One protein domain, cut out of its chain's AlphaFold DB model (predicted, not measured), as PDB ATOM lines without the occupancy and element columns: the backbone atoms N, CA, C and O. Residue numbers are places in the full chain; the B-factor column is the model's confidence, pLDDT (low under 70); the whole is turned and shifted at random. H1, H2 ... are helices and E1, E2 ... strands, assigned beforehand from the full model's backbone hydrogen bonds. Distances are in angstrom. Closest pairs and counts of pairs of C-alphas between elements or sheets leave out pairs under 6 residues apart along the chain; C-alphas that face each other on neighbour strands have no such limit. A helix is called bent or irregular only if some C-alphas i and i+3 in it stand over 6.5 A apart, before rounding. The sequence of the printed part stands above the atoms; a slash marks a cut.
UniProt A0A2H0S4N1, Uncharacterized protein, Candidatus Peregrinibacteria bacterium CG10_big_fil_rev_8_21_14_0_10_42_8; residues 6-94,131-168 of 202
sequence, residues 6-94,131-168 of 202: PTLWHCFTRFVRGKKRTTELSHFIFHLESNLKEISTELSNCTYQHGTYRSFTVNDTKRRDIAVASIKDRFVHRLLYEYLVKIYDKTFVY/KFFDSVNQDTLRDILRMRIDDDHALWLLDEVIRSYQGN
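This is residues 6 to 94 and 131 to 168 of the 202 residues of an uncharacterized protein of Candidatus Peregrinibacteria bacterium CG10_big_fil_rev_8_21_14_0_10_42_8 (UniProt A0A2H0S4N1). A two-stranded hairpin ribbon, E1 and E2, makes one end of a body of crossed helices, with the long helix H4 in the middle; H1 crosses H4 on one side, H3 meets H1 with residues 36 to 40, H2 meets the first residue of H4, Ile 71, and the helical hairpin of H6 and H7 is on another side of H4. Residues 17 to 23 and 89 to 94 stick out, and little H5 sits away from the other helices. The 127 printed residues include seven named helices and two named strands, in the order H1, H2, H3, E1, E2, H4, H5, H6, H7; the one sheet is antiparallel, in the order E1 - E2. The class is mostly helix, and the whole is compact and rounded, with a radius of gyration of the C-alphas of 15.9 A and spans of 41 by 39 by 32 A.

E1, residues 54 to 59, is 16.7 A long and begins with C-alpha 54 at (43.253, -97.209, 13.247). E2 is residues 63 to 68, 15.8 A. H4, residues 71 to 91, is 29.8 A long and ends with C-alpha 91 at (25.814, -78.729, 34.770); it has a kink of 45 degrees near residue 85 and is only just irregular, C-alphas 87 and 90 being 6.7 A apart. H1 is residues 6 to 16, 15.7 A; H2 is residues 23 to 30; H3 is residues 32 to 44, 17.9 A. H5 is residues 132 to 135, H6 residues 138 to 146, and H7 residues 152 to 164, 18.3 A, ending with C-alpha 164 at (31.478, -93.254, 12.950).

In the hairpin of E1 and E2, antiparallel at 156 degrees, N 56 and O 66 at 2.9 A and N 66 and O 56 at 2.8 A are within hydrogen-bond range. Both strands are apart from H7. The hub is H4, touching three helices. With residues 75 to 82 alone it touches H1, about perpendicular at 82 degrees; the closest C-alphas are those of Cys 11 and Leu 79, 6.5 A. With 3 pairs of C-alphas within 8 A each, three pairs of helices only just touch: H4 with residue 71 alone and H2, the closest C-alphas being those of Leu 25 and Ile 71 at 6.8 A; H4 with residues 77 to 80 alone and H7, the closest C-alphas being those of Leu 80 and Leu 158 at 7.6 A; H3 with residues 36 to 40 alone and H1, the closest C-alphas being those of Leu 8 and Leu 36 at 6.8 A. H6 and H7, a helical hairpin, touch at a shallow tilt of 16 degrees, opposite ways, closest C-alphas Gln 138 and Ile 162 at 7.0 A; the helix packing is mostly crossed, with 1 of 5 touching pairs at a shallow tilt. H5 touches no helix. Every O i to N i+4 pair is within hydrogen-bond range in H1, H2, H3, H6 and H7, and 13 of 17 are in H4; H5 is too short for such a pair.

The C-alphas of Asn 45 and Thr 61, the two farthest apart, are 44.2 A apart. Residues 95 to 130 are not printed, and C-alphas 94 and 131 are 24.7 A apart across this cut. Of the links that are printed whole, none is long. The mean pLDDT of the printed part is 91.1; residues 167 to 168 are under 70.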
ATOM      1  N   PRO A   6      39.248 -68.167  11.649       91.81
ATOM      2  CA  PRO A   6      39.906 -67.645  12.852       91.81
ATOM      3  C   PRO A   6      39.633 -68.487  14.107       91.81
ATOM      4  O   PRO A   6      40.550 -68.762  14.887       91.81
ATOM      5  N   THR A   7      38.395 -68.951  14.285       90.50
ATOM      6  CA  THR A   7      38.012 -69.808  15.415       90.50
ATOM      7  C   THR A   7      38.683 -71.174  15.326       90.50
ATOM      8  O   THR A   7      39.224 -71.669  16.323       90.50
ATOM      9  N   LEU A   8      38.737 -71.762  14.128       93.38
ATOM     10  CA  LEU A   8      39.453 -73.014  13.888       93.38
ATOM     11  C   LEU A   8      40.954 -72.874  14.163       93.38
ATOM     12  O   LEU A   8      41.538 -73.747  14.805       93.38
ATOM     13  N   TRP A   9      41.571 -71.763  13.754       92.88
ATOM     14  CA  TRP A   9      42.971 -71.471  14.056       92.88
ATOM     15  C   TRP A   9      43.224 -71.436  15.566       92.88
ATOM     16  O   TRP A   9      44.120 -72.120  16.069       92.88
ATOM     17  N   HIS A  10      42.400 -70.699  16.317       91.81
ATOM     18  CA  HIS A  10      42.512 -70.643  17.773       91.81
ATOM     19  C   HIS A  10      42.373 -72.038  18.405       91.81
ATOM     20  O   HIS A  10      43.218 -72.447  19.208       91.81
ATOM     21  N   CYS A  11      41.374 -72.818  17.987       93.00
ATOM     22  CA  CYS A  11      41.196 -74.194  18.451       93.00
ATOM     23  C   CYS A  11      42.406 -75.078  18.111       93.00
ATOM     24  O   CYS A  11      42.814 -75.906  18.928       93.00
ATOM     25  N   PHE A  12      43.025 -74.878  16.945       93.25
ATOM     26  CA  PHE A  12      44.186 -75.646  16.511       93.25
ATOM     27  C   PHE A  12      45.413 -75.377  17.390       93.25
ATOM     28  O   PHE A  12      46.105 -76.312  17.797       93.25
ATOM     29  N   THR A  13      45.653 -74.121  17.776       92.00
ATOM     30  CA  THR A  13      46.757 -73.797  18.699       92.00
ATOM     31  C   THR A  13      46.610 -74.522  20.042       92.00
ATOM     32  O   THR A  13      47.579 -75.095  20.552       92.00
ATOM     33  N   ARG A  14      45.384 -74.602  20.580       91.12
ATOM     34  CA  ARG A  14      45.079 -75.375  21.797       91.12
ATOM     35  C   ARG A  14      45.198 -76.880  21.566       91.12
ATOM     36  O   ARG A  14      45.693 -77.586  22.440       91.12
ATOM     37  N   PHE A  15      44.796 -77.366  20.392       92.62
ATOM     38  CA  PHE A  15      44.905 -78.772  20.003       92.62
ATOM     39  C   PHE A  15      46.355 -79.265  19.969       92.62
ATOM     40  O   PHE A  15      46.600 -80.407  20.353       92.62
ATOM     41  N   VAL A  16      47.300 -78.446  19.500       92.88
ATOM     42  CA  VAL A  16      48.721 -78.824  19.377       92.88
ATOM     43  C   VAL A  16      49.470 -78.706  20.708       92.88
ATOM     44  O   VAL A  16      50.458 -79.412  20.922       92.88
ATOM     45  N   ARG A  17      49.004 -77.853  21.628       90.81
ATOM     46  CA  ARG A  17      49.680 -77.601  22.907       90.81
ATOM     47  C   ARG A  17      49.888 -78.898  23.701       90.81
ATOM     48  O   ARG A  17      48.937 -79.599  24.028       90.81
ATOM     49  N   GLY A  18      51.146 -79.205  24.023       85.94
ATOM     50  CA  GLY A  18      51.526 -80.390  24.805       85.94
ATOM     51  C   GLY A  18      51.533 -81.714  24.029       85.94
ATOM     52  O   GLY A  18      51.816 -82.755  24.619       85.94
ATOM     53  N   LYS A  19      51.255 -81.711  22.716       88.50
ATOM     54  CA  LYS A  19      51.329 -82.927  21.896       88.50
ATOM     55  C   LYS A  19      52.739 -83.185  21.390       88.50
ATOM     56  O   LYS A  19      53.434 -82.285  20.923       88.50
ATOM     57  N   LYS A  20      53.131 -84.460  21.401       88.50
ATOM     58  CA  LYS A  20      54.354 -84.919  20.743       88.50
ATOM     59  C   LYS A  20      54.242 -84.695  19.232       88.50
ATOM     60  O   LYS A  20      53.232 -85.057  18.624       88.50
ATOM     61  N   ARG A  21      55.296 -84.147  18.621       88.38
ATOM     62  CA  ARG A  21      55.392 -84.041  17.161       88.38
ATOM     63  C   ARG A  21      55.501 -85.438  16.549       88.38
ATOM     64  O   ARG A  21      56.404 -86.202  16.877       88.38
ATOM     65  N   THR A  22      54.546 -85.759  15.688       91.50
ATOM     66  CA  THR A  22      54.498 -86.980  14.873       91.50
ATOM     67  C   THR A  22      54.568 -86.581  13.405       91.50
ATOM     68  O   THR A  22      54.222 -85.447  13.075       91.50
ATOM     69  N   THR A  23      54.993 -87.484  12.520       92.62
ATOM     70  CA  THR A  23      55.091 -87.200  11.078       92.62
ATOM     71  C   THR A  23      53.757 -86.735  10.499       92.62
ATOM     72  O   THR A  23      53.712 -85.722   9.809       92.62
ATOM     73  N   GLU A  24      52.663 -87.409  10.867       91.69
ATOM     74  CA  GLU A  24      51.302 -87.019  10.487       91.69
ATOM     75  C   GLU A  24      50.990 -85.579  10.925       91.69
ATOM     76  O   GLU A  24      50.460 -84.788  10.148       91.69
ATOM     77  N   LEU A  25      51.340 -85.213  12.168       93.62
ATOM     78  CA  LEU A  25      51.058 -83.878  12.703       93.62
ATOM     79  C   LEU A  25      51.903 -82.812  12.020       93.62
ATOM     80  O   LEU A  25      51.394 -81.736  11.727       93.62
ATOM     81  N   SER A  26      53.168 -83.109  11.739       93.81
ATOM     82  CA  SER A  26      54.046 -82.210  10.992       93.81
ATOM     83  C   SER A  26      53.523 -81.966   9.577       93.81
ATOM     84  O   SER A  26      53.491 -80.819   9.144       93.81
ATOM     85  N   HIS A  27      53.051 -83.008   8.887       94.88
ATOM     86  CA  HIS A  27      52.439 -82.878   7.563       94.88
ATOM     87  C   HIS A  27      51.155 -82.038   7.609       94.88
ATOM     88  O   HIS A  27      50.955 -81.148   6.785       94.88
ATOM     89  N   PHE A  28      50.308 -82.261   8.618       93.94
ATOM     90  CA  PHE A  28      49.098 -81.462   8.813       93.94
ATOM     91  C   PHE A  28      49.414 -79.982   9.075       93.94
ATOM     92  O   PHE A  28      48.744 -79.109   8.530       93.94
ATOM     93  N   ILE A  29      50.438 -79.699   9.888       93.75
ATOM     94  CA  ILE A  29      50.903 -78.332  10.173       93.75
ATOM     95  C   ILE A  29      51.499 -77.679   8.919       93.75
ATOM     96  O   ILE A  29      51.299 -76.489   8.704       93.75
ATOM     97  N   PHE A  30      52.215 -78.435   8.086       95.38
ATOM     98  CA  PHE A  30      52.800 -77.909   6.853       95.38
ATOM     99  C   PHE A  30      51.724 -77.410   5.871       95.38
ATOM    100  O   PHE A  30      51.884 -76.352   5.275       95.38
ATOM    101  N   HIS A  31      50.590 -78.112   5.779       95.19
ATOM    102  CA  HIS A  31      49.439 -77.722   4.955       95.19
ATOM    103  C   HIS A  31      48.308 -77.050   5.755       95.19
ATOM    104  O   HIS A  31      47.142 -77.127   5.371       95.19
ATOM    105  N   LEU A  32      48.629 -76.403   6.883       93.75
ATOM    106  CA  LEU A  32      47.634 -75.954   7.862       93.75
ATOM    107  C   LEU A  32      46.553 -75.046   7.266       93.75
ATOM    108  O   LEU A  32      45.375 -75.278   7.509       93.75
ATOM    109  N   GLU A  33      46.931 -74.031   6.491       94.19
ATOM    110  CA  GLU A  33      45.967 -73.077   5.930       94.19
ATOM    111  C   GLU A  33      44.949 -73.764   5.011       94.19
ATOM    112  O   GLU A  33      43.742 -73.571   5.172       94.19
ATOM    113  N   SER A  34      45.428 -74.604   4.089       94.94
ATOM    114  CA  SER A  34      44.578 -75.373   3.179       94.94
ATOM    115  C   SER A  34      43.667 -76.326   3.949       94.94
ATOM    116  O   SER A  34      42.459 -76.321   3.726       94.94
ATOM    117  N   ASN A  35      44.220 -77.060   4.921       95.12
ATOM    118  CA  ASN A  35      43.459 -77.992   5.753       95.12
ATOM    119  C   ASN A  35      42.360 -77.276   6.555       95.12
ATOM    120  O   ASN A  35      41.240 -77.768   6.647       95.12
ATOM    121  N   LEU A  36      42.646 -76.106   7.139       94.94
ATOM    122  CA  LEU A  36      41.653 -75.349   7.907       94.94
ATOM    123  C   LEU A  36      40.554 -74.763   7.016       94.94
ATOM    124  O   LEU A  36      39.396 -74.756   7.427       94.94
ATOM    125  N   LYS A  37      40.893 -74.289   5.811       95.06
ATOM    126  CA  LYS A  37      39.907 -73.812   4.828       95.06
ATOM    127  C   LYS A  37      38.993 -74.940   4.356       95.06
ATOM    128  O   LYS A  37      37.780 -74.749   4.298       95.06
ATOM    129  N   GLU A  38      39.563 -76.106   4.067       95.50
ATOM    130  CA  GLU A  38      38.815 -77.308   3.694       95.50
ATOM    131  C   GLU A  38      37.846 -77.703   4.811       95.50
ATOM    132  O   GLU A  38      36.643 -77.746   4.583       95.50
ATOM    133  N   ILE A  39      38.341 -77.857   6.043       95.50
ATOM    134  CA  ILE A  39      37.511 -78.211   7.203       95.50
ATOM    135  C   ILE A  39      36.430 -77.154   7.452       95.50
ATOM    136  O   ILE A  39      35.280 -77.500   7.689       95.50
ATOM    137  N   SER A  40      36.756 -75.862   7.371       95.75
ATOM    138  CA  SER A  40      35.768 -74.783   7.519       95.75
ATOM    139  C   SER A  40      34.647 -74.894   6.484       95.75
ATOM    140  O   SER A  40      33.473 -74.754   6.831       95.75
ATOM    141  N   THR A  41      35.000 -75.197   5.234       95.25
ATOM    142  CA  THR A  41      34.047 -75.356   4.128       95.25
ATOM    143  C   THR A  41      33.182 -76.599   4.321       95.25
ATOM    144  O   THR A  41      31.961 -76.512   4.234       95.25
ATOM    145  N   GLU A  42      33.794 -77.740   4.641       95.69
ATOM    146  CA  GLU A  42      33.088 -79.001   4.884       95.69
ATOM    147  C   GLU A  42      32.130 -78.916   6.068       95.69
ATOM    148  O   GLU A  42      31.006 -79.412   5.998       95.69
ATOM    149  N   LEU A  43      32.565 -78.274   7.154       94.88
ATOM    150  CA  LEU A  43      31.715 -78.038   8.307       94.88
ATOM    151  C   LEU A  43      30.564 -77.122   7.905       94.88
ATOM    152  O   LEU A  43      29.419 -77.508   8.082       94.88
ATOM    153  N   SER A  44      30.830 -75.962   7.302       93.56
ATOM    154  CA  SER A  44      29.776 -74.996   6.945       93.56
ATOM    155  C   SER A  44      28.742 -75.566   5.966       93.56
ATOM    156  O   SER A  44      27.559 -75.260   6.089       93.56
ATOM    157  N   ASN A  45      29.162 -76.444   5.054       94.81
ATOM    158  CA  ASN A  45      28.284 -77.097   4.080       94.81
ATOM    159  C   ASN A  45      27.649 -78.406   4.583       94.81
ATOM    160  O   ASN A  45      26.934 -79.053   3.823       94.81
ATOM    161  N   CYS A  46      27.904 -78.815   5.830       94.00
ATOM    162  CA  CYS A  46      27.452 -80.096   6.386       94.00
ATOM    163  C   CYS A  46      27.859 -81.312   5.527       94.00
ATOM    164  O   CYS A  46      27.083 -82.250   5.346       94.00
ATOM    165  N   THR A  47      29.071 -81.290   4.964       95.56
ATOM    166  CA  THR A  47      29.605 -82.364   4.104       95.56
ATOM    167  C   THR A  47      30.793 -83.099   4.717       95.56
ATOM    168  O   THR A  47      31.307 -84.032   4.103       95.56
ATOM    169  N   TYR A  48      31.261 -82.680   5.896       96.12
ATOM    170  CA  TYR A  48      32.282 -83.416   6.640       96.12
ATOM    171  C   TYR A  48      31.811 -84.849   6.928       96.12
ATOM    172  O   TYR A  48      30.693 -85.063   7.391       96.12
ATOM    173  N   GLN A  49      32.698 -85.809   6.669       94.50
ATOM    174  CA  GLN A  49      32.516 -87.219   6.994       94.50
ATOM    175  C   GLN A  49      33.702 -87.688   7.821       94.50
ATOM    176  O   GLN A  49      34.857 -87.389   7.494       94.50
ATOM    177  N   HIS A  50      33.425 -88.419   8.894       95.25
ATOM    178  CA  HIS A  50      34.478 -88.902   9.773       95.25
ATOM    179  C   HIS A  50      35.243 -90.066   9.118       95.25
ATOM    180  O   HIS A  50      34.652 -91.010   8.595       95.25
ATOM    181  N   GLY A  51      36.577 -90.031   9.180       91.50
ATOM    182  CA  GLY A  51      37.431 -91.083   8.625       91.50
ATOM    183  C   GLY A  51      37.376 -92.421   9.381       91.50
ATOM    184  O   GLY A  51      36.751 -92.573  10.428       91.50
ATOM    185  N   THR A  52      38.083 -93.434   8.885       89.56
ATOM    186  CA  THR A  52      38.198 -94.723   9.590       89.56
ATOM    187  C   THR A  52      39.145 -94.641  10.788       89.56
ATOM    188  O   THR A  52      40.144 -93.916  10.764       89.56
ATOM    189  N   TYR A  53      38.905 -95.466  11.806       90.25
ATOM    190  CA  TYR A  53      39.795 -95.588  12.958       90.25
ATOM    191  C   TYR A  53      40.922 -96.595  12.708       90.25
ATOM    192  O   TYR A  53      40.694 -97.700  12.219       90.25
ATOM    193  N   ARG A  54      42.141 -96.258  13.137       88.69
ATOM    194  CA  ARG A  54      43.253 -97.209  13.247       88.69
ATOM    195  C   ARG A  54      43.245 -97.846  14.635       88.69
ATOM    196  O   ARG A  54      43.458 -97.150  15.628       88.69
ATOM    197  N   SER A  55      43.049 -99.158  14.713       87.25
ATOM    198  CA  SER A  55      43.046 -99.903  15.976       87.25
ATOM    199  C   SER A  55      44.415-100.497  16.323       87.25
ATOM    200  O   SER A  55      45.074-101.080  15.463       87.25
ATOM    201  N   PHE A  56      44.828-100.412  17.587       86.88
ATOM    202  CA  PHE A  56      45.956-101.176  18.133       86.88
ATOM    203  C   PHE A  56      45.752-101.487  19.618       86.88
ATOM    204  O   PHE A  56      45.023-100.792  20.319       86.88
ATOM    205  N   THR A  57      46.423-102.522  20.117       87.06
ATOM    206  CA  THR A  57      46.314-102.946  21.516       87.06
ATOM    207  C   THR A  57      47.529-102.484  22.313       87.06
ATOM    208  O   THR A  57      48.667-102.709  21.908       87.06
ATOM    209  N   VAL A  58      47.294-101.876  23.478       85.25
ATOM    210  CA  VAL A  58      48.337-101.522  24.450       85.25
ATOM    211  C   VAL A  58      48.220-102.424  25.675       85.25
ATOM    212  O   VAL A  58      47.165-102.492  26.313       85.25
ATOM    213  N   ASN A  59      49.323-103.087  26.019       82.38
ATOM    214  CA  ASN A  59      49.441-104.011  27.148       82.38
ATOM    215  C   ASN A  59      50.407-103.442  28.193       82.38
ATOM    216  O   ASN A  59      51.543-103.882  28.295       82.38
ATOM    217  N   ASP A  60      49.951-102.428  28.927       77.12
ATOM    218  CA  ASP A  60      50.693-101.884  30.068       77.12
ATOM    219  C   ASP A  60      50.334-102.696  31.333       77.12
ATOM    220  O   ASP A  60      50.694-103.862  31.454       77.12
ATOM    221  N   THR A  61      49.489-102.168  32.224       75.19
ATOM    222  CA  THR A  61      48.938-102.932  33.367       75.19
ATOM    223  C   THR A  61      47.678-103.741  33.018       75.19
ATOM    224  O   THR A  61      47.335-104.718  33.679       75.19
ATOM    225  N   LYS A  62      46.934-103.303  31.997       76.81
ATOM    226  CA  LYS A  62      45.666-103.896  31.542       76.81
ATOM    227  C   LYS A  62      45.562-103.714  30.036       76.81
ATOM    228  O   LYS A  62      45.758-102.597  29.555       76.81
ATOM    229  N   ARG A  63      45.195-104.784  29.322       80.56
ATOM    230  CA  ARG A  63      44.936-104.751  27.878       80.56
ATOM    231  C   ARG A  63      43.875-103.698  27.545       80.56
ATOM    232  O   ARG A  63      42.743-103.776  28.044       80.56
ATOM    233  N   ARG A  64      44.250-102.729  26.709       79.88
ATOM    234  CA  ARG A  64      43.382-101.677  26.168       79.88
ATOM    235  C   ARG A  64      43.467-101.698  24.650       79.88
ATOM    236  O   ARG A  64      44.544-101.499  24.099       79.88
ATOM    237  N   ASP A  65      42.337-101.935  24.004       84.06
ATOM    238  CA  ASP A  65      42.212-101.779  22.561       84.06
ATOM    239  C   ASP A  65      41.922-100.293  22.299       84.06
ATOM    240  O   ASP A  65      40.990 -99.725  22.866       84.06
ATOM    241  N   ILE A  66      42.802 -99.636  21.548       85.25
ATOM    242  CA  ILE A  66      42.774 -98.198  21.285       85.25
ATOM    243  C   ILE A  66      42.410 -97.992  19.822       85.25
ATOM    244  O   ILE A  66      43.100 -98.491  18.937       85.25
ATOM    245  N   ALA A  67      41.358 -97.216  19.582       88.69
ATOM    246  CA  ALA A  67      40.986 -96.713  18.269       88.69
ATOM    247  C   ALA A  67      41.492 -95.271  18.121       88.69
ATOM    248  O   ALA A  67      41.146 -94.398  18.919       88.69
ATOM    249  N   VAL A  68      42.336 -95.013  17.123       89.44
ATOM    250  CA  VAL A  68      42.895 -93.682  16.850       89.44
ATOM    251  C   VAL A  68      42.359 -93.162  15.527       89.44
ATOM    252  O   VAL A  68      42.575 -93.772  14.484       89.44
ATOM    253  N   ALA A  69      41.675 -92.022  15.588       92.62
ATOM    254  CA  ALA A  69      41.201 -91.297  14.415       92.62
ATOM    255  C   ALA A  69      42.331 -90.490  13.749       92.62
ATOM    256  O   ALA A  69      43.386 -90.239  14.356       92.62
ATOM    257  N   SER A  70      42.095 -90.047  12.512       93.62
ATOM    258  CA  SER A  70      43.039 -89.207  11.767       93.62
ATOM    259  C   SER A  70      43.297 -87.871  12.484       93.62
ATOM    260  O   SER A  70      42.646 -87.515  13.469       93.62
ATOM    261  N   ILE A  71      44.290 -87.096  12.043       94.19
ATOM    262  CA  ILE A  71      44.538 -85.776  12.648       94.19
ATOM    263  C   ILE A  71      43.405 -84.795  12.359       94.19
ATOM    264  O   ILE A  71      43.037 -84.054  13.271       94.19
ATOM    265  N   LYS A  72      42.839 -84.843  11.146       94.38
ATOM    266  CA  LYS A  72      41.660 -84.064  10.752       94.38
ATOM    267  C   LYS A  72      40.505 -84.347  11.713       94.38
ATOM    268  O   LYS A  72      40.021 -83.432  12.372       94.38
ATOM    269  N   ASP A  73      40.184 -85.622  11.918       95.31
ATOM    270  CA  ASP A  73      39.092 -86.040  12.804       95.31
ATOM    271  C   ASP A  73      39.361 -85.691  14.269       95.31
ATOM    272  O   ASP A  73      38.513 -85.132  14.957       95.31
ATOM    273  N   ARG A  74      40.583 -85.925  14.767       94.38
ATOM    274  CA  ARG A  74      40.951 -85.538  16.139       94.38
ATOM    275  C   ARG A  74      40.854 -84.031  16.357       94.38
ATOM    276  O   ARG A  74      40.579 -83.602  17.480       94.38
ATOM    277  N   PHE A  75      41.131 -83.230  15.331       95.06
ATOM    278  CA  PHE A  75      40.946 -81.786  15.393       95.06
ATOM    279  C   PHE A  75      39.456 -81.420  15.447       95.06
ATOM    280  O   PHE A  75      39.072 -80.641  16.318       95.06
ATOM    281  N   VAL A  76      38.608 -82.054  14.633       95.44
ATOM    282  CA  VAL A  76      37.143 -81.900  14.705       95.44
ATOM    283  C   VAL A  76      36.599 -82.328  16.075       95.44
ATOM    284  O   VAL A  76      35.820 -81.600  16.687       95.44
ATOM    285  N   HIS A  77      37.089 -83.429  16.650       94.31
ATOM    286  CA  HIS A  77      36.735 -83.846  18.014       94.31
ATOM    287  C   HIS A  77      37.128 -82.792  19.048       94.31
ATOM    288  O   HIS A  77      36.419 -82.587  20.032       94.31
ATOM    289  N   ARG A  78      38.260 -82.105  18.845       93.12
ATOM    290  CA  ARG A  78      38.662 -81.007  19.726       93.12
ATOM    291  C   ARG A  78      37.735 -79.804  19.586       93.12
ATOM    292  O   ARG A  78      37.431 -79.194  20.604       93.12
ATOM    293  N   LEU A  79      37.278 -79.483  18.380       94.19
ATOM    294  CA  LEU A  79      36.287 -78.429  18.159       94.19
ATOM    295  C   LEU A  79      34.978 -78.739  18.902       94.19
ATOM    296  O   LEU A  79      34.500 -77.908  19.673       94.19
ATOM    297  N   LEU A  80      34.467 -79.964  18.750       94.38
ATOM    298  CA  LEU A  80      33.295 -80.448  19.484       94.38
ATOM    299  C   LEU A  80      33.508 -80.400  20.999       94.38
ATOM    300  O   LEU A  80      32.630 -79.952  21.727       94.38
ATOM    301  N   TYR A  81      34.680 -80.806  21.489       92.81
ATOM    302  CA  TYR A  81      35.014 -80.723  22.911       92.81
ATOM    303  C   TYR A  81      34.927 -79.284  23.440       92.81
ATOM    304  O   TYR A  81      34.283 -79.046  24.458       92.81
ATOM    305  N   GLU A  82      35.531 -78.311  22.751       91.00
ATOM    306  CA  GLU A  82      35.488 -76.897  23.160       91.00
ATOM    307  C   GLU A  82      34.061 -76.331  23.148       91.00
ATOM    308  O   GLU A  82      33.720 -75.480  23.972       91.00
ATOM    309  N   TYR A  83      33.222 -76.806  22.228       93.25
ATOM    310  CA  TYR A  83      31.803 -76.468  22.176       93.25
ATOM    311  C   TYR A  83      31.030 -77.081  23.355       93.25
ATOM    312  O   TYR A  83      30.375 -76.360  24.109       93.25
ATOM    313  N   LEU A  84      31.168 -78.392  23.577       93.56
ATOM    314  CA  LEU A  84      30.454 -79.138  24.616       93.56
ATOM    315  C   LEU A  84      30.831 -78.692  26.031       93.56
ATOM    316  O   LEU A  84      29.953 -78.571  26.882       93.56
ATOM    317  N   VAL A  85      32.109 -78.408  26.297       92.00
ATOM    318  CA  VAL A  85      32.571 -77.968  27.626       92.00
ATOM    319  C   VAL A  85      31.850 -76.695  28.071       92.00
ATOM    320  O   VAL A  85      31.408 -76.613  29.214       92.00
ATOM    321  N   LYS A  86      31.639 -75.727  27.171       91.69
ATOM    322  CA  LYS A  86      30.944 -74.466  27.500       91.69
ATOM    323  C   LYS A  86      29.496 -74.676  27.954       91.69
ATOM    324  O   LYS A  86      28.980 -73.861  28.724       91.69
ATOM    325  N   ILE A  87      28.864 -75.746  27.471       93.00
ATOM    326  CA  ILE A  87      27.467 -76.100  27.737       93.00
ATOM    327  C   ILE A  87      27.374 -76.974  28.991       93.00
ATOM    328  O   ILE A  87      26.640 -76.651  29.924       93.00
ATOM    329  N   TYR A  88      28.138 -78.068  29.036       91.88
ATOM    330  CA  TYR A  88      27.981 -79.114  30.046       91.88
ATOM    331  C   TYR A  88      28.770 -78.879  31.329       91.88
ATOM    332  O   TYR A  88      28.312 -79.322  32.382       91.88
ATOM    333  N   ASP A  89      29.907 -78.174  31.298       91.25
ATOM    334  CA  ASP A  89      30.766 -78.063  32.486       91.25
ATOM    335  C   ASP A  89      30.036 -77.427  33.682       91.25
ATOM    336  O   ASP A  89      30.182 -77.859  34.827       91.25
ATOM    337  N   LYS A  90      29.137 -76.481  33.390       90.69
ATOM    338  CA  LYS A  90      28.281 -75.787  34.366       90.69
ATOM    339  C   LYS A  90      27.194 -76.676  34.978       90.69
ATOM    340  O   LYS A  90      26.602 -76.303  35.984       90.69
ATOM    341  N   THR A  91      26.893 -77.815  34.355       91.81
ATOM    342  CA  THR A  91      25.814 -78.729  34.770       91.81
ATOM    343  C   THR A  91      26.303 -79.858  35.670       91.81
ATOM    344  O   THR A  91      25.498 -80.493  36.350       91.81
ATOM    345  N   PHE A  92      27.610 -80.126  35.680       91.31
ATOM    346  CA  PHE A  92      28.170 -81.211  36.470       91.31
ATOM    347  C   PHE A  92      28.144 -80.900  37.963       91.31
ATOM    348  O   PHE A  92      28.411 -79.778  38.399       91.31
ATOM    349  N   VAL A  93      27.905 -81.941  38.762       93.25
ATOM    350  CA  VAL A  93      28.075 -81.859  40.213       93.25
ATOM    351  C   VAL A  93      29.534 -81.559  40.564       93.25
ATOM    352  O   VAL A  93      30.465 -81.888  39.821       93.25
ATOM    353  N   TYR A  94      29.740 -80.936  41.724       91.44
ATOM    354  CA  TYR A  94      31.061 -80.481  42.161       91.44
ATOM    355  C   TYR A  94      32.116 -81.600  42.191       91.44
ATOM    356  O   TYR A  94      33.275 -81.361  41.842       91.44
ATOM    357  N   LYS A 131      33.940-101.543  30.367       82.31
ATOM    358  CA  LYS A 131      34.005-101.093  28.966       82.31
ATOM    359  C   LYS A 131      33.098 -99.876  28.707       82.31
ATOM    360  O   LYS A 131      32.341 -99.887  27.752       82.31
ATOM    361  N   PHE A 132      33.177 -98.854  29.566       86.69
ATOM    362  CA  PHE A 132      32.300 -97.676  29.512       86.69
ATOM    363  C   PHE A 132      32.078 -97.136  28.087       86.69
ATOM    364  O   PHE A 132      30.941 -97.026  27.662       86.69
ATOM    365  N   PHE A 133      33.139 -96.887  27.315       84.62
ATOM    366  CA  PHE A 133      33.002 -96.346  25.956       84.62
ATOM    367  C   PHE A 133      32.319 -97.300  24.963       84.62
ATOM    368  O   PHE A 133      31.588 -96.833  24.099       84.62
ATOM    369  N   ASP A 134      32.505 -98.616  25.113       84.81
ATOM    370  CA  ASP A 134      31.859 -99.613  24.248       84.81
ATOM    371  C   ASP A 134      30.396 -99.866  24.663       84.81
ATOM    372  O   ASP A 134      29.624-100.421  23.886       84.81
ATOM    373  N   SER A 135      30.025 -99.546  25.911       88.06
ATOM    374  CA  SER A 135      28.715 -99.870  26.491       88.06
ATOM    375  C   SER A 135      27.715 -98.715  26.479       88.06
ATOM    376  O   SER A 135      26.559 -98.912  26.854       88.06
ATOM    377  N   VAL A 136      28.125 -97.523  26.040       90.62
ATOM    378  CA  VAL A 136      27.226 -96.374  25.888       90.62
ATOM    379  C   VAL A 136      26.259 -96.623  24.731       90.62
ATOM    380  O   VAL A 136      26.667 -96.805  23.586       90.62
ATOM    381  N   ASN A 137      24.957 -96.591  25.027       91.81
ATOM    382  CA  ASN A 137      23.916 -96.633  24.005       91.81
ATOM    383  C   ASN A 137      23.900 -95.304  23.224       91.81
ATOM    384  O   ASN A 137      23.712 -94.234  23.810       91.81
ATOM    385  N   GLN A 138      24.097 -95.383  21.906       92.44
ATOM    386  CA  GLN A 138      24.182 -94.206  21.038       92.44
ATOM    387  C   GLN A 138      22.841 -93.470  20.900       92.44
ATOM    388  O   GLN A 138      22.842 -92.248  20.787       92.44
ATOM    389  N   ASP A 139      21.700 -94.160  20.950       92.88
ATOM    390  CA  ASP A 139      20.373 -93.528  20.906       92.88
ATOM    391  C   ASP A 139      20.147 -92.672  22.153       92.88
ATOM    392  O   ASP A 139      19.907 -91.471  22.052       92.88
ATOM    393  N   THR A 140      20.365 -93.257  23.334       94.75
ATOM    394  CA  THR A 140      20.236 -92.548  24.614       94.75
ATOM    395  C   THR A 140      21.202 -91.367  24.708       94.75
ATOM    396  O   THR A 140      20.829 -90.302  25.199       94.75
ATOM    397  N   LEU A 141      22.440 -91.522  24.225       94.50
ATOM    398  CA  LEU A 141      23.404 -90.419  24.184       94.50
ATOM    399  C   LEU A 141      22.889 -89.260  23.319       94.50
ATOM    400  O   LEU A 141      22.975 -88.106  23.732       94.50
ATOM    401  N   ARG A 142      22.336 -89.557  22.140       93.25
ATOM    402  CA  ARG A 142      21.794 -88.540  21.229       93.25
ATOM    403  C   ARG A 142      20.598 -87.813  21.823       93.25
ATOM    404  O   ARG A 142      20.514 -86.594  21.686       93.25
ATOM    405  N   ASP A 143      19.729 -88.520  22.533       94.56
ATOM    406  CA  ASP A 143      18.594 -87.903  23.219       94.56
ATOM    407  C   ASP A 143      19.064 -86.941  24.321       94.56
ATOM    408  O   ASP A 143      18.605 -85.801  24.385       94.56
ATOM    409  N   ILE A 144      20.063 -87.337  25.121       94.12
ATOM    410  CA  ILE A 144      20.667 -86.469  26.150       94.12
ATOM    411  C   ILE A 144      21.322 -85.222  25.532       94.12
ATOM    412  O   ILE A 144      21.274 -84.140  26.126       94.12
ATOM    413  N   LEU A 145      21.944 -85.352  24.356       94.44
ATOM    414  CA  LEU A 145      22.550 -84.223  23.642       94.44
ATOM    415  C   LEU A 145      21.486 -83.230  23.157       94.44
ATOM    416  O   LEU A 145      21.612 -82.029  23.408       94.44
ATOM    417  N   ARG A 146      20.399 -83.724  22.554       94.25
ATOM    418  CA  ARG A 146      19.276 -82.899  22.069       94.25
ATOM    419  C   ARG A 146      18.548 -82.141  23.173       94.25
ATOM    420  O   ARG A 146      17.985 -81.091  22.914       94.25
ATOM    421  N   MET A 147      18.576 -82.630  24.411       92.69
ATOM    422  CA  MET A 147      17.948 -81.930  25.536       92.69
ATOM    423  C   MET A 147      18.619 -80.598  25.909       92.69
ATOM    424  O   MET A 147      18.025 -79.819  26.653       92.69
ATOM    425  N   ARG A 148      19.874 -80.359  25.503       92.19
ATOM    426  CA  ARG A 148      20.635 -79.153  25.892       92.19
ATOM    427  C   ARG A 148      21.264 -78.393  24.730       92.19
ATOM    428  O   ARG A 148      21.777 -77.298  24.955       92.19
ATOM    429  N   ILE A 149      21.296 -78.982  23.541       94.56
ATOM    430  CA  ILE A 149      21.897 -78.392  22.350       94.56
ATOM    431  C   ILE A 149      20.770 -78.122  21.357       94.56
ATOM    432  O   ILE A 149      20.223 -79.066  20.798       94.56
ATOM    433  N   ASP A 150      20.477 -76.845  21.118       92.06
ATOM    434  CA  ASP A 150      19.465 -76.398  20.142       92.06
ATOM    435  C   ASP A 150      20.059 -76.143  18.740       92.06
ATOM    436  O   ASP A 150      19.377 -75.732  17.809       92.06
ATOM    437  N   ASP A 151      21.368 -76.324  18.595       93.88
ATOM    438  CA  ASP A 151      22.131 -76.003  17.394       93.88
ATOM    439  C   ASP A 151      22.168 -77.202  16.439       93.88
ATOM    440  O   ASP A 151      22.966 -78.127  16.618       93.88
ATOM    441  N   ASP A 152      21.315 -77.173  15.413       92.81
ATOM    442  CA  ASP A 152      21.180 -78.248  14.420       92.81
ATOM    443  C   ASP A 152      22.510 -78.605  13.745       92.81
ATOM    444  O   ASP A 152      22.791 -79.775  13.476       92.81
ATOM    445  N   HIS A 153      23.363 -77.606  13.517       92.94
ATOM    446  CA  HIS A 153      24.672 -77.793  12.900       92.94
ATOM    447  C   HIS A 153      25.611 -78.602  13.799       92.94
ATOM    448  O   HIS A 153      26.275 -79.541  13.356       92.94
ATOM    449  N   ALA A 154      25.623 -78.276  15.094       94.06
ATOM    450  CA  ALA A 154      26.390 -79.021  16.085       94.06
ATOM    451  C   ALA A 154      25.835 -80.440  16.281       94.06
ATOM    452  O   ALA A 154      26.614 -81.387  16.392       94.06
ATOM    453  N   LEU A 155      24.507 -80.598  16.306       95.31
ATOM    454  CA  LEU A 155      23.848 -81.899  16.431       95.31
ATOM    455  C   LEU A 155      24.149 -82.814  15.243       95.31
ATOM    456  O   LEU A 155      24.424 -83.993  15.457       95.31
ATOM    457  N   TRP A 156      24.146 -82.282  14.020       95.81
ATOM    458  CA  TRP A 156      24.540 -83.021  12.821       95.81
ATOM    459  C   TRP A 156      25.975 -83.551  12.938       95.81
ATOM    460  O   TRP A 156      26.210 -84.747  12.764       95.81
ATOM    461  N   LEU A 157      26.922 -82.691  13.320       95.88
ATOM    462  CA  LEU A 157      28.326 -83.082  13.460       95.88
ATOM    463  C   LEU A 157      28.541 -84.096  14.596       95.88
ATOM    464  O   LEU A 157      29.359 -85.008  14.477       95.88
ATOM    465  N   LEU A 158      27.811 -83.945  15.705       95.50
ATOM    466  CA  LEU A 158      27.819 -84.909  16.804       95.50
ATOM    467  C   LEU A 158      27.273 -86.269  16.360       95.50
ATOM    468  O   LEU A 158      27.867 -87.286  16.708       95.50
ATOM    469  N   ASP A 159      26.179 -86.299  15.594       94.81
ATOM    470  CA  ASP A 159      25.600 -87.542  15.068       94.81
ATOM    471  C   ASP A 159      26.587 -88.249  14.126       94.81
ATOM    472  O   ASP A 159      26.795 -89.452  14.270       94.81
ATOM    473  N   GLU A 160      27.266 -87.506  13.247       95.25
ATOM    474  CA  GLU A 160      28.314 -88.038  12.361       95.25
ATOM    475  C   GLU A 160      29.462 -88.685  13.156       95.25
ATOM    476  O   GLU A 160      29.836 -89.834  12.917       95.25
ATOM    477  N   VAL A 161      29.985 -87.991  14.172       94.44
ATOM    478  CA  VAL A 161      31.083 -88.507  15.010       94.44
ATOM    479  C   VAL A 161      30.654 -89.699  15.869       94.44
ATOM    480  O   VAL A 161      31.430 -90.635  16.051       94.44
ATOM    481  N   ILE A 162      29.433 -89.698  16.411       93.25
ATOM    482  CA  ILE A 162      28.932 -90.806  17.238       93.25
ATOM    483  C   ILE A 162      28.726 -92.059  16.384       93.25
ATOM    484  O   ILE A 162      29.130 -93.149  16.793       93.25
ATOM    485  N   ARG A 163      28.141 -91.912  15.190       91.69
ATOM    486  CA  ARG A 163      27.889 -93.030  14.268       91.69
ATOM    487  C   ARG A 163      29.159 -93.606  13.665       91.69
ATOM    488  O   ARG A 163      29.186 -94.799  13.361       91.69
ATOM    489  N   SER A 164      30.200 -92.788  13.493       90.31
ATOM    490  CA  SER A 164      31.478 -93.254  12.950       90.31
ATOM    491  C   SER A 164      32.120 -94.328  13.829       90.31
ATOM    492  O   SER A 164      32.850 -95.192  13.337       90.31
ATOM    493  N   TYR A 165      31.843 -94.298  15.134       85.56
ATOM    494  CA  TYR A 165      32.340 -95.286  16.071       85.56
ATOM    495  C   TYR A 165      31.425 -96.512  16.115       85.56
ATOM    496  O   TYR A 165      30.392 -96.535  16.784       85.56
ATOM    497  N   GLN A 166      31.853 -97.576  15.445       75.94
ATOM    498  CA  GLN A 166      31.288 -98.905  15.628       75.94
ATOM    499  C   GLN A 166      32.132 -99.629  16.676       75.94
ATOM    500  O   GLN A 166      33.281 -99.994  16.427       75.94
ATOM    501  N   GLY A 167      31.586 -99.790  17.882       64.38
ATOM    502  CA  GLY A 167      32.242-100.593  18.907       64.38
ATOM    503  C   GLY A 167      32.475-102.004  18.370       64.38
ATOM    504  O   GLY A 167      31.554-102.612  17.823       64.38
ATOM    505  N   ASN A 168      33.688-102.542  18.529       54.94
ATOM    506  CA  ASN A 168      33.944-103.956  18.264       54.94
ATOM    507  C   ASN A 168      33.128-104.786  19.270       54.94
ATOM    508  O   ASN A 168      33.574-105.090  20.379       54.94
TER     509      ASN A 168